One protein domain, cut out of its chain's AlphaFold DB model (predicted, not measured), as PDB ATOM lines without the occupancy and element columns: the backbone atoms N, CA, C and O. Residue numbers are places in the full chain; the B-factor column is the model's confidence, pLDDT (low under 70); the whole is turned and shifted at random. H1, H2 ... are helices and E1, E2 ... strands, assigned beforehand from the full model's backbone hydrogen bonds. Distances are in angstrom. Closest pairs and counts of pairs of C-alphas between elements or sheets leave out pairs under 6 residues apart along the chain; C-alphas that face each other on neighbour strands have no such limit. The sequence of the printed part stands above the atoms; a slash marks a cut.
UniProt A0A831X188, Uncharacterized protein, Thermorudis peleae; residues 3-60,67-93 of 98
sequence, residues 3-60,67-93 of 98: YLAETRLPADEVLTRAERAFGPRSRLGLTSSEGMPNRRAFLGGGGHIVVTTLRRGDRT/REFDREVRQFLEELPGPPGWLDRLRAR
ATOM      1  N   TYR A   3      18.635-111.365 105.167       90.56
ATOM      2  CA  TYR A   3      17.736-110.480 105.887       90.56
ATOM      3  C   TYR A   3      18.449-109.785 107.040       90.56
ATOM      4  O   TYR A   3      19.433-110.283 107.591       90.56
ATOM      5  N   LEU A   4      17.930-108.612 107.393       90.00
ATOM      6  CA  LEU A   4      18.428-107.787 108.481       90.00
ATOM      7  C   LEU A   4      17.242-107.223 109.260       90.00
ATOM      8  O   LEU A   4      16.337-106.644 108.655       90.00
ATOM      9  N   ALA A   5      17.292-107.373 110.576       90.25
ATOM     10  CA  ALA A   5      16.266-106.955 111.516       90.25
ATOM     11  C   ALA A   5      16.889-106.359 112.783       90.25
ATOM     12  O   ALA A   5      18.060-106.595 113.083       90.25
ATOM     13  N   GLU A   6      16.084-105.624 113.545       91.19
ATOM     14  CA  GLU A   6      16.431-105.163 114.887       91.19
ATOM     15  C   GLU A   6      15.337-105.583 115.866       91.19
ATOM     16  O   GLU A   6      14.148-105.445 115.583       91.19
ATOM     17  N   THR A   7      15.742-106.051 117.041       92.38
ATOM     18  CA  THR A   7      14.844-106.431 118.131       92.38
ATOM     19  C   THR A   7      15.333-105.851 119.453       92.38
ATOM     20  O   THR A   7      16.511-105.526 119.608       92.38
ATOM     21  N   ARG A   8      14.419-105.717 120.415       91.44
ATOM     22  CA  ARG A   8      14.754-105.400 121.811       91.44
ATOM     23  C   ARG A   8      15.157-106.637 122.620       91.44
ATOM     24  O   ARG A   8      15.539-106.501 123.776       91.44
ATOM     25  N   LEU A   9      15.061-107.837 122.041       94.75
ATOM     26  CA  LEU A   9      15.499-109.050 122.721       94.75
ATOM     27  C   LEU A   9      17.024-109.073 122.895       94.75
ATOM     28  O   LEU A   9      17.755-108.640 121.996       94.75
ATOM     29  N   PRO A  10      17.516-109.632 124.011       94.50
ATOM     30  CA  PRO A  10      18.913-110.015 124.157       94.50
ATOM     31  C   PRO A  10      19.375-110.981 123.055       94.50
ATOM     32  O   PRO A  10      18.590-111.754 122.508       94.50
ATOM     33  N   ALA A  11      20.665-110.929 122.716       94.50
ATOM     34  CA  ALA A  11      21.246-111.731 121.641       94.50
ATOM     35  C   ALA A  11      21.119-113.246 121.874       94.50
ATOM     36  O   ALA A  11      20.838-113.986 120.936       94.50
ATOM     37  N   ASP A  12      21.297-113.684 123.113       94.88
ATOM     38  CA  ASP A  12      21.115-115.058 123.576       94.88
ATOM     39  C   ASP A  12      19.661-115.516 123.421       94.88
ATOM     40  O   ASP A  12      19.414-116.548 122.803       94.88
ATOM     41  N   GLU A  13      18.696-114.699 123.847       95.75
ATOM     42  CA  GLU A  13      17.266-114.996 123.693       95.75
ATOM     43  C   GLU A  13      16.861-115.121 122.212       95.75
ATOM     44  O   GLU A  13      16.069-115.993 121.848       95.75
ATOM     45  N   VAL A  14      17.442-114.310 121.316       96.62
ATOM     46  CA  VAL A  14      17.242-114.467 119.863       96.62
ATOM     47  C   VAL A  14      17.750-115.826 119.376       96.62
ATOM     48  O   VAL A  14      17.055-116.491 118.607       96.62
ATOM     49  N   LEU A  15      18.939-116.255 119.811       96.62
ATOM     50  CA  LEU A  15      19.500-117.552 119.416       96.62
ATOM     51  C   LEU A  15      18.697-118.720 120.002       96.62
ATOM     52  O   LEU A  15      18.444-119.691 119.292       96.62
ATOM     53  N   THR A  16      18.218-118.612 121.243       96.25
ATOM     54  CA  THR A  16      17.317-119.601 121.855       96.25
ATOM     55  C   THR A  16      16.007-119.721 121.083       96.25
ATOM     56  O   THR A  16      15.527-120.831 120.841       96.25
ATOM     57  N   ARG A  17      15.419-118.602 120.648       97.25
ATOM     58  CA  ARG A  17      14.223-118.622 119.796       97.25
ATOM     59  C   ARG A  17      14.503-119.234 118.431       97.25
ATOM     60  O   ARG A  17      13.689-120.022 117.962       97.25
ATOM     61  N   ALA A  18      15.648-118.929 117.824       97.38
ATOM     62  CA  ALA A  18      16.045-119.546 116.563       97.38
ATOM     63  C   ALA A  18      16.212-121.068 116.696       97.38
ATOM     64  O   ALA A  18      15.765-121.806 115.825       97.38
ATOM     65  N   GLU A  19      16.772-121.551 117.810       97.12
ATOM     66  CA  GLU A  19      16.885-122.987 118.092       97.12
ATOM     67  C   GLU A  19      15.508-123.662 118.163       97.12
ATOM     68  O   GLU A  19      15.305-124.736 117.602       97.12
ATOM     69  N   ARG A  20      14.523-123.007 118.789       97.38
ATOM     70  CA  ARG A  20      13.138-123.506 118.835       97.38
ATOM     71  C   ARG A  20      12.451-123.466 117.471       97.38
ATOM     72  O   ARG A  20      11.650-124.350 117.178       97.38
ATOM     73  N   ALA A  21      12.743-122.452 116.659       97.31
ATOM     74  CA  ALA A  21      12.117-122.255 115.356       97.31
ATOM     75  C   ALA A  21      12.679-123.191 114.278       97.31
ATOM     76  O   ALA A  21      11.922-123.680 113.441       97.31
ATOM     77  N   PHE A  22      13.991-123.439 114.294       97.94
ATOM     78  CA  PHE A  22      14.698-124.094 113.190       97.94
ATOM     79  C   PHE A  22      15.453-125.359 113.592       97.94
ATOM     80  O   PHE A  22      15.698-126.207 112.740       97.94
ATOM     81  N   GLY A  23      15.816-125.502 114.868       97.56
ATOM     82  CA  GLY A  23      16.687-126.570 115.349       97.56
ATOM     83  C   GLY A  23      16.066-127.971 115.305       97.56
ATOM     84  O   GLY A  23      14.928-128.148 114.854       97.56
ATOM     85  N   PRO A  24      16.771-128.985 115.836       97.31
ATOM     86  CA  PRO A  24      16.417-130.398 115.655       97.31
ATOM     87  C   PRO A  24      15.052-130.785 116.232       97.31
ATOM     88  O   PRO A  24      14.431-131.743 115.785       97.31
ATOM     89  N   ARG A  25      14.580-130.041 117.240       96.69
ATOM     90  CA  ARG A  25      13.280-130.253 117.899       96.69
ATOM     91  C   ARG A  25      12.151-129.403 117.310       96.69
ATOM     92  O   ARG A  25      11.023-129.477 117.788       96.69
ATOM     93  N   SER A  26      12.456-128.562 116.326       96.69
ATOM     94  CA  SER A  26      11.465-127.760 115.613       96.69
ATOM     95  C   SER A  26      10.767-128.583 114.528       96.69
ATOM     96  O   SER A  26      11.186-129.691 114.198       96.69
ATOM     97  N   ARG A  27       9.743-128.001 113.896       95.38
ATOM     98  CA  ARG A  27       9.102-128.598 112.715       95.38
ATOM     99  C   ARG A  27      10.064-128.764 111.529       95.38
ATOM    100  O   ARG A  27       9.837-129.648 110.710       95.38
ATOM    101  N   LEU A  28      11.098-127.925 111.418       95.94
ATOM    102  CA  LEU A  28      12.095-128.035 110.347       95.94
ATOM    103  C   LEU A  28      13.151-129.103 110.635       95.94
ATOM    104  O   LEU A  28      13.732-129.642 109.700       95.94
ATOM    105  N   GLY A  29      13.399-129.398 111.916       97.31
ATOM    106  CA  GLY A  29      14.324-130.446 112.339       97.31
ATOM    107  C   GLY A  29      15.766-130.251 111.859       97.31
ATOM    108  O   GLY A  29      16.466-131.240 111.651       97.31
ATOM    109  N   LEU A  30      16.222-129.010 111.643       98.12
ATOM    110  CA  LEU A  30      17.562-128.759 111.108       98.12
ATOM    111  C   LEU A  30      18.627-129.001 112.177       98.12
ATOM    112  O   LEU A  30      18.447-128.660 113.346       98.12
ATOM    113  N   THR A  31      19.778-129.530 111.771       98.00
ATOM    114  CA  THR A  31      20.928-129.696 112.663       98.00
ATOM    115  C   THR A  31      21.513-128.334 113.011       98.00
ATOM    116  O   THR A  31      21.868-127.578 112.106       98.00
ATOM    117  N   SER A  32      21.639-128.022 114.301       96.31
ATOM    118  CA  SER A  32      22.210-126.764 114.777       96.31
ATOM    119  C   SER A  32      23.701-126.890 115.106       96.31
ATOM    120  O   SER A  32      24.170-127.900 115.627       96.31
ATOM    121  N   SER A  33      24.475-125.851 114.783       93.06
ATOM    122  CA  SER A  33      25.888-125.739 115.159       93.06
ATOM    123  C   SER A  33      26.025-125.214 116.585       93.06
ATOM    124  O   SER A  33      25.391-124.210 116.903       93.06
ATOM    125  N   GLU A  34      26.922-125.766 117.397       85.38
ATOM    126  CA  GLU A  34      27.194-125.268 118.752       85.38
ATOM    127  C   GLU A  34      28.472-124.408 118.856       85.38
ATOM    128  O   GLU A  34      29.188-124.205 117.879       85.38
ATOM    129  N   GLY A  35      28.738-123.840 120.040       79.19
ATOM    130  CA  GLY A  35      30.030-123.217 120.376       79.19
ATOM    131  C   GLY A  35      30.212-121.727 120.054       79.19
ATOM    132  O   GLY A  35      31.137-121.114 120.577       79.19
ATOM    133  N   MET A  36      29.333-121.104 119.260       89.06
ATOM    134  CA  MET A  36      29.400-119.658 118.990       89.06
ATOM    135  C   MET A  36      28.353-118.871 119.802       89.06
ATOM    136  O   MET A  36      27.165-119.183 119.701       89.06
ATOM    137  N   PRO A  37      28.749-117.830 120.565       89.69
ATOM    138  CA  PRO A  37      27.839-117.096 121.453       89.69
ATOM    139  C   PRO A  37      26.908-116.118 120.723       89.69
ATOM    140  O   PRO A  37      25.873-115.736 121.256       89.69
ATOM    141  N   ASN A  38      27.265-115.693 119.510       94.94
ATOM    142  CA  ASN A  38      26.515-114.710 118.722       94.94
ATOM    143  C   ASN A  38      26.071-115.248 117.353       94.94
ATOM    144  O   ASN A  38      25.630-114.486 116.491       94.94
ATOM    145  N   ARG A  39      26.237-116.551 117.115       96.44
ATOM    146  CA  ARG A  39      25.958-117.172 115.822       96.44
ATOM    147  C   ARG A  39      25.410-118.579 116.001       96.44
ATOM    148  O   ARG A  39      25.880-119.343 116.841       96.44
ATOM    149  N   ARG A  40      24.444-118.939 115.161       97.62
ATOM    150  CA  ARG A  40      23.994-120.322 115.000       97.62
ATOM    151  C   ARG A  40      23.740-120.612 113.529       97.62
ATOM    152  O   ARG A  40      23.089-119.817 112.856       97.62
ATOM    153  N   ALA A  41      24.280-121.717 113.034       97.88
ATOM    154  CA  ALA A  41      23.956-122.269 111.730       97.88
ATOM    155  C   ALA A  41      23.014-123.462 111.905       97.88
ATOM    156  O   ALA A  41      23.187-124.251 112.830       97.88
ATOM    157  N   PHE A  42      22.047-123.579 111.009       98.31
ATOM    158  CA  PHE A  42      21.076-124.656 110.918       98.31
ATOM    159  C   PHE A  42      21.171-125.264 109.521       98.31
ATOM    160  O   PHE A  42      21.080-124.532 108.532       98.31
ATOM    161  N   LEU A  43      21.388-126.573 109.432       98.00
ATOM    162  CA  LEU A  43      21.659-127.286 108.181       98.00
ATOM    163  C   LEU A  43      20.694-128.462 108.009       98.00
ATOM    164  O   LEU A  43      20.421-129.191 108.961       98.00
ATOM    165  N   GLY A  44      20.193-128.658 106.790       97.06
ATOM    166  CA  GLY A  44      19.280-129.754 106.461       97.06
ATOM    167  C   GLY A  44      18.435-129.455 105.225       97.06
ATOM    168  O   GLY A  44      18.431-128.333 104.725       97.06
ATOM    169  N   GLY A  45      17.742-130.469 104.696       91.81
ATOM    170  CA  GLY A  45      16.794-130.300 103.582       91.81
ATOM    171  C   GLY A  45      17.388-129.723 102.287       91.81
ATOM    172  O   GLY A  45      16.654-129.146 101.496       91.81
ATOM    173  N   GLY A  46      18.707-129.835 102.080       95.50
ATOM    174  CA  GLY A  46      19.409-129.260 100.921       95.50
ATOM    175  C   GLY A  46      19.739-127.762 101.030       95.50
ATOM    176  O   GLY A  46      20.300-127.195 100.093       95.50
ATOM    177  N   GLY A  47      19.434-127.130 102.167       96.94
ATOM    178  CA  GLY A  47      19.642-125.704 102.409       96.94
ATOM    179  C   GLY A  47      20.268-125.399 103.767       96.94
ATOM    180  O   GLY A  47      20.815-126.271 104.452       96.94
ATOM    181  N   HIS A  48      20.187-124.127 104.159       97.62
ATOM    182  CA  HIS A  48      20.739-123.649 105.424       97.62
ATOM    183  C   HIS A  48      20.046-122.392 105.932       97.62
ATOM    184  O   HIS A  48      19.499-121.616 105.152       97.62
ATOM    185  N   ILE A  49      20.157-122.152 107.238       98.38
ATOM    186  CA  ILE A  49      19.856-120.872 107.883       98.38
ATOM    187  C   ILE A  49      21.041-120.509 108.778       98.38
ATOM    188  O   ILE A  49      21.458-121.303 109.613       98.38
ATOM    189  N   VAL A  50      21.585-119.303 108.652       98.12
ATOM    190  CA  VAL A  50      22.611-118.778 109.561       98.12
ATOM    191  C   VAL A  50      22.072-117.531 110.239       98.12
ATOM    192  O   VAL A  50      21.825-116.518 109.589       98.12
ATOM    193  N   VAL A  51      21.938-117.599 111.559       97.88
ATOM    194  CA  VAL A  51      21.580-116.477 112.427       97.88
ATOM    195  C   VAL A  51      22.860-115.873 112.976       97.88
ATOM    196  O   VAL A  51      23.716-116.585 113.498       97.88
ATOM    197  N   THR A  52      23.003-114.559 112.892       97.56
ATOM    198  CA  THR A  52      24.071-113.817 113.567       97.56
ATOM    199  C   THR A  52      23.480-112.628 114.296       97.56
ATOM    200  O   THR A  52      22.737-111.836 113.713       97.56
ATOM    201  N   THR A  53      23.818-112.501 115.571       96.81
ATOM    202  CA  THR A  53      23.370-111.422 116.441       96.81
ATOM    203  C   THR A  53      24.520-110.463 116.726       96.81
ATOM    204  O   THR A  53      25.685-110.846 116.842       96.81
ATOM    205  N   LEU A  54      24.192-109.179 116.810       96.12
ATOM    206  CA  LEU A  54      25.129-108.128 117.179       96.12
ATOM    207  C   LEU A  54      24.418-107.138 118.097       96.12
ATOM    208  O   LEU A  54      23.437-106.511 117.696       96.12
ATOM    209  N   ARG A  55      24.913-106.986 119.327       94.06
ATOM    210  CA  ARG A  55      24.385-105.991 120.266       94.06
ATOM    211  C   ARG A  55      24.733-104.580 119.781       94.06
ATOM    212  O   ARG A  55      25.877-104.295 119.427       94.06
ATOM    213  N   ARG A  56      23.734-103.701 119.759       90.62
ATOM    214  CA  ARG A  56      23.802-102.290 119.356       90.62
ATOM    215  C   ARG A  56      23.078-101.459 120.416       90.62
ATOM    216  O   ARG A  56      21.879-101.228 120.311       90.62
ATOM    217  N   GLY A  57      23.803-101.056 121.459       89.44
ATOM    218  CA  GLY A  57      23.207-100.361 122.604       89.44
ATOM    219  C   GLY A  57      22.168-101.231 123.317       89.44
ATOM    220  O   GLY A  57      22.476-102.349 123.730       89.44
ATOM    221  N   ASP A  58      20.938-100.726 123.416       87.94
ATOM    222  CA  ASP A  58      19.774-101.393 124.013       87.94
ATOM    223  C   ASP A  58      19.078-102.392 123.069       87.94
ATOM    224  O   ASP A  58      18.087-103.021 123.441       87.94
ATOM    225  N   ARG A  59      19.580-102.549 121.838       91.44
ATOM    226  CA  ARG A  59      18.992-103.414 120.810       91.44
ATOM    227  C   ARG A  59      19.937-104.515 120.366       91.44
ATOM    228  O   ARG A  59      21.157-104.447 120.533       91.44
ATOM    229  N   THR A  60      19.358-105.508 119.709       94.38
ATOM    230  CA  THR A  60      20.081-106.556 118.998       94.38
ATOM    231  C   THR A  60      19.755-106.469 117.516       94.38
ATOM    232  O   THR A  60      18.600-106.587 117.106       94.38
ATOM    233  N   ARG A  67      19.114-120.366 102.581       97.31
ATOM    234  CA  ARG A  67      18.884-121.080 101.328       97.31
ATOM    235  C   ARG A  67      17.788-122.117 101.574       97.31
ATOM    236  O   ARG A  67      17.831-122.790 102.595       97.31
ATOM    237  N   GLU A  68      16.827-122.223 100.659       97.19
ATOM    238  CA  GLU A  68      15.625-123.082 100.735       97.19
ATOM    239  C   GLU A  68      14.590-122.748 101.836       97.19
ATOM    240  O   GLU A  68      13.452-123.187 101.729       97.19
ATOM    241  N   PHE A  69      14.911-121.923 102.843       96.88
ATOM    242  CA  PHE A  69      14.025-121.648 103.995       96.88
ATOM    243  C   PHE A  69      13.592-120.183 104.100       96.88
ATOM    244  O   PHE A  69      13.633-119.550 105.158       96.88
ATOM    245  N   ASP A  70      13.279-119.578 102.960       94.94
ATOM    246  CA  ASP A  70      13.030-118.144 102.875       94.94
ATOM    247  C   ASP A  70      11.747-117.715 103.609       94.94
ATOM    248  O   ASP A  70      11.714-116.684 104.285       94.94
ATOM    249  N   ARG A  71      10.698-118.540 103.528       93.69
ATOM    250  CA  ARG A  71       9.403-118.289 104.168       93.69
ATOM    251  C   ARG A  71       9.508-118.374 105.689       93.69
ATOM    252  O   ARG A  71       9.008-117.495 106.385       93.69
ATOM    253  N   GLU A  72      10.175-119.405 106.185       95.94
ATOM    254  CA  GLU A  72      10.380-119.707 107.601       95.94
ATOM    255  C   GLU A  72      11.194-118.596 108.268       95.94
ATOM    256  O   GLU A  72      10.860-118.123 109.352       95.94
ATOM    257  N   VAL A  73      12.230-118.117 107.574       95.50
ATOM    258  CA  VAL A  73      13.057-117.003 108.040       95.50
ATOM    259  C   VAL A  73      12.272-115.695 108.098       95.50
ATOM    260  O   VAL A  73      12.413-114.948 109.067       95.50
ATOM    261  N   ARG A  74      11.422-115.408 107.105       91.94
ATOM    262  CA  ARG A  74      10.548-114.225 107.147       91.94
ATOM    263  C   ARG A  74       9.558-114.306 108.306       91.94
ATOM    264  O   ARG A  74       9.430-113.327 109.030       91.94
ATOM    265  N   GLN A  75       8.916-115.456 108.505       92.94
ATOM    266  CA  GLN A  75       7.977-115.657 109.609       92.94
ATOM    267  C   GLN A  75       8.661-115.460 110.967       92.94
ATOM    268  O   GLN A  75       8.173-114.692 111.791       92.94
ATOM    269  N   PHE A  76       9.830-116.072 111.169       95.06
ATOM    270  CA  PHE A  76      10.614-115.884 112.389       95.06
ATOM    271  C   PHE A  76      10.914-114.407 112.656       95.06
ATOM    272  O   PHE A  76      10.785-113.942 113.786       95.06
ATOM    273  N   LEU A  77      11.297-113.654 111.621       91.88
ATOM    274  CA  LEU A  77      11.528-112.221 111.761       91.88
ATOM    275  C   LEU A  77      10.252-111.469 112.138       91.88
ATOM    276  O   LEU A  77      10.313-110.598 112.996       91.88
ATOM    277  N   GLU A  78       9.106-111.801 111.548       88.88
ATOM    278  CA  GLU A  78       7.835-111.154 111.889       88.88
ATOM    279  C   GLU A  78       7.399-111.387 113.347       88.88
ATOM    280  O   GLU A  78       6.716-110.540 113.924       88.88
ATOM    281  N   GLU A  79       7.834-112.487 113.959       90.69
ATOM    282  CA  GLU A  79       7.537-112.850 115.350       90.69
ATOM    283  C   GLU A  79       8.480-112.192 116.377       90.69
ATOM    284  O   GLU A  79       8.221-112.236 117.587       90.69
ATOM    285  N   LEU A  80       9.577-111.556 115.940       90.12
ATOM    286  CA  LEU A  80      10.478-110.854 116.856       90.12
ATOM    287  C   LEU A  80       9.845-109.540 117.356       90.12
ATOM    288  O   LEU A  80       9.365-108.724 116.565       90.12
ATOM    289  N   PRO A  81       9.901-109.241 118.666       85.69
ATOM    290  CA  PRO A  81       9.468-107.945 119.163       85.69
ATOM    291  C   PRO A  81      10.515-106.891 118.781       85.69
ATOM    292  O   PRO A  81      11.635-106.868 119.299       85.69
ATOM    293  N   GLY A  82      10.167-106.015 117.848       75.69
ATOM    294  CA  GLY A  82      11.004-104.892 117.427       75.69
ATOM    295  C   GLY A  82      10.395-103.538 117.795       75.69
ATOM    296  O   GLY A  82       9.324-103.471 118.402       75.69
ATOM    297  N   PRO A  83      11.086-102.431 117.478       71.19
ATOM    298  CA  PRO A  83      10.559-101.096 117.726       71.19
ATOM    299  C   PRO A  83       9.268-100.847 116.916       71.19
ATOM    300  O   PRO A  83       9.071-101.464 115.868       71.19
ATOM    301  N   PRO A  84       8.386 -99.930 117.347       67.31
ATOM    302  CA  PRO A  84       7.177 -99.595 116.591       67.31
ATOM    303  C   PRO A  84       7.476 -99.302 115.106       67.31
ATOM    304  O   PRO A  84       8.483 -98.667 114.777       67.31
ATOM    305  N   GLY A  85       6.640 -99.822 114.198       69.12
ATOM    306  CA  GLY A  85       6.786 -99.651 112.743       69.12
ATOM    307  C   GLY A  85       7.975-100.387 112.105       69.12
ATOM    308  O   GLY A  85       8.327-100.129 110.951       69.12
ATOM    309  N   TRP A  86       8.665-101.275 112.828       75.06
ATOM    310  CA  TRP A  86       9.769-102.047 112.248       75.06
ATOM    311  C   TRP A  86       9.286-103.148 111.292       75.06
ATOM    312  O   TRP A  86       9.925-103.351 110.263       75.06
ATOM    313  N   LEU A  87       8.144-103.792 111.577       69.75
ATOM    314  CA  LEU A  87       7.537-104.802 110.698       69.75
ATOM    315  C   LEU A  87       7.137-104.201 109.350       69.75
ATOM    316  O   LEU A  87       7.379-104.816 108.317       69.75
ATOM    317  N   ASP A  88       6.607-102.978 109.340       70.75
ATOM    318  CA  ASP A  88       6.272-102.274 108.099       70.75
ATOM    319  C   ASP A  88       7.527-101.985 107.268       70.75
ATOM    320  O   ASP A  88       7.547-102.216 106.057       70.75
ATOM    321  N   ARG A  89       8.621-101.569 107.922       73.44
ATOM    322  CA  ARG A  89       9.927-101.355 107.271       73.44
ATOM    323  C   ARG A  89      10.560-102.654 106.776       73.44
ATOM    324  O   ARG A  89      11.139-102.669 105.687       73.44
ATOM    325  N   LEU A  90      10.437-103.740 107.539       72.44
ATOM    326  CA  LEU A  90      10.879-105.069 107.130       72.44
ATOM    327  C   LEU A  90      10.094-105.506 105.889       72.44
ATOM    328  O   LEU A  90      10.699-105.757 104.853       72.44
ATOM    329  N   ARG A  91       8.758-105.489 105.944       71.69
ATOM    330  CA  ARG A  91       7.873-105.845 104.825       71.69
ATOM    331  C   ARG A  91       8.123-104.991 103.581       71.69
ATOM    332  O   ARG A  91       8.139-105.534 102.480       71.69
ATOM    333  N   ALA A  92       8.386-103.693 103.730       69.69
ATOM    334  CA  ALA A  92       8.766-102.825 102.615       69.69
ATOM    335  C   ALA A  92      10.093-103.252 101.956       69.69
ATOM    336  O   ALA A  92      10.198-103.247 100.729       69.69
ATOM    337  N   ARG A  93      11.090-103.683 102.746       67.31
ATOM    338  CA  ARG A  93      12.353-104.252 102.233       67.31
ATOM    339  C   ARG A  93      12.160-105.622 101.586       67.31
ATOM    340  O   ARG A  93      12.778-105.881 100.560       67.31
TER     341      ARG A  93
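This is residues 3 to 60 and 67 to 93 of the 98 residues of an uncharacterized protein of Thermorudis peleae (UniProt A0A831X188). A long hairpin of two strands, E2 and E3, makes a wall, with H1 packed along one of its faces. E1 and H2 lie beyond E3, at the side away from E2, and the small helix H3 sits outermost, next to E1. The 85 printed residues hold three named helices and three named strands in the order E1 H1 E2 E3 H2 H3; the sheet, E2 - E3, is antiparallel and the class is mixed. The whole is compact, with a radius of gyration of the C-alphas of 12.7 A and spans of 34 by 27 by 17 A.

Find C-alpha 3 at (17.736, -110.480, 105.887), where strand E1, residues 3 to 7, begins. Helix H1, residues 11 to 22, runs 16.3 A from C-alpha 11 at (21.246, -111.731, 121.641). Strand E2, residues 39 to 44, covers 17.0 A, and strand E3, residues 47 to 56, covers 29.2 A. Helix H2, residues 70 to 79, covers 14.6 A, and helix H3, residues 86 to 93, ends at (12.353, -104.252, 102.233).

In the hairpin E2 and E3, look for N 42 and O 49, 2.7 A apart. The closest C-alphas of H1 and E3, Ala 11 and Thr 53, are 5.6 A apart. H1 and H2 are close but not clearly touching, Ala 21 to Phe 76 at 7.2 A between C-alphas. E1 pairs with no named strand; its closest C-alpha pair with H3 is Ala 5 and Leu 90, 7.2 A. In H1, H2 and H3 every O i to N i+4 pair is within hydrogen-bond range.

Residues 61 to 66 are not printed; C-alphas 60 and 67 stand 22.9 A apart across the cut. The link from H1 to E2 is long. Confidence is under 70 at residues 84 to 85, 87 and 92 to 93.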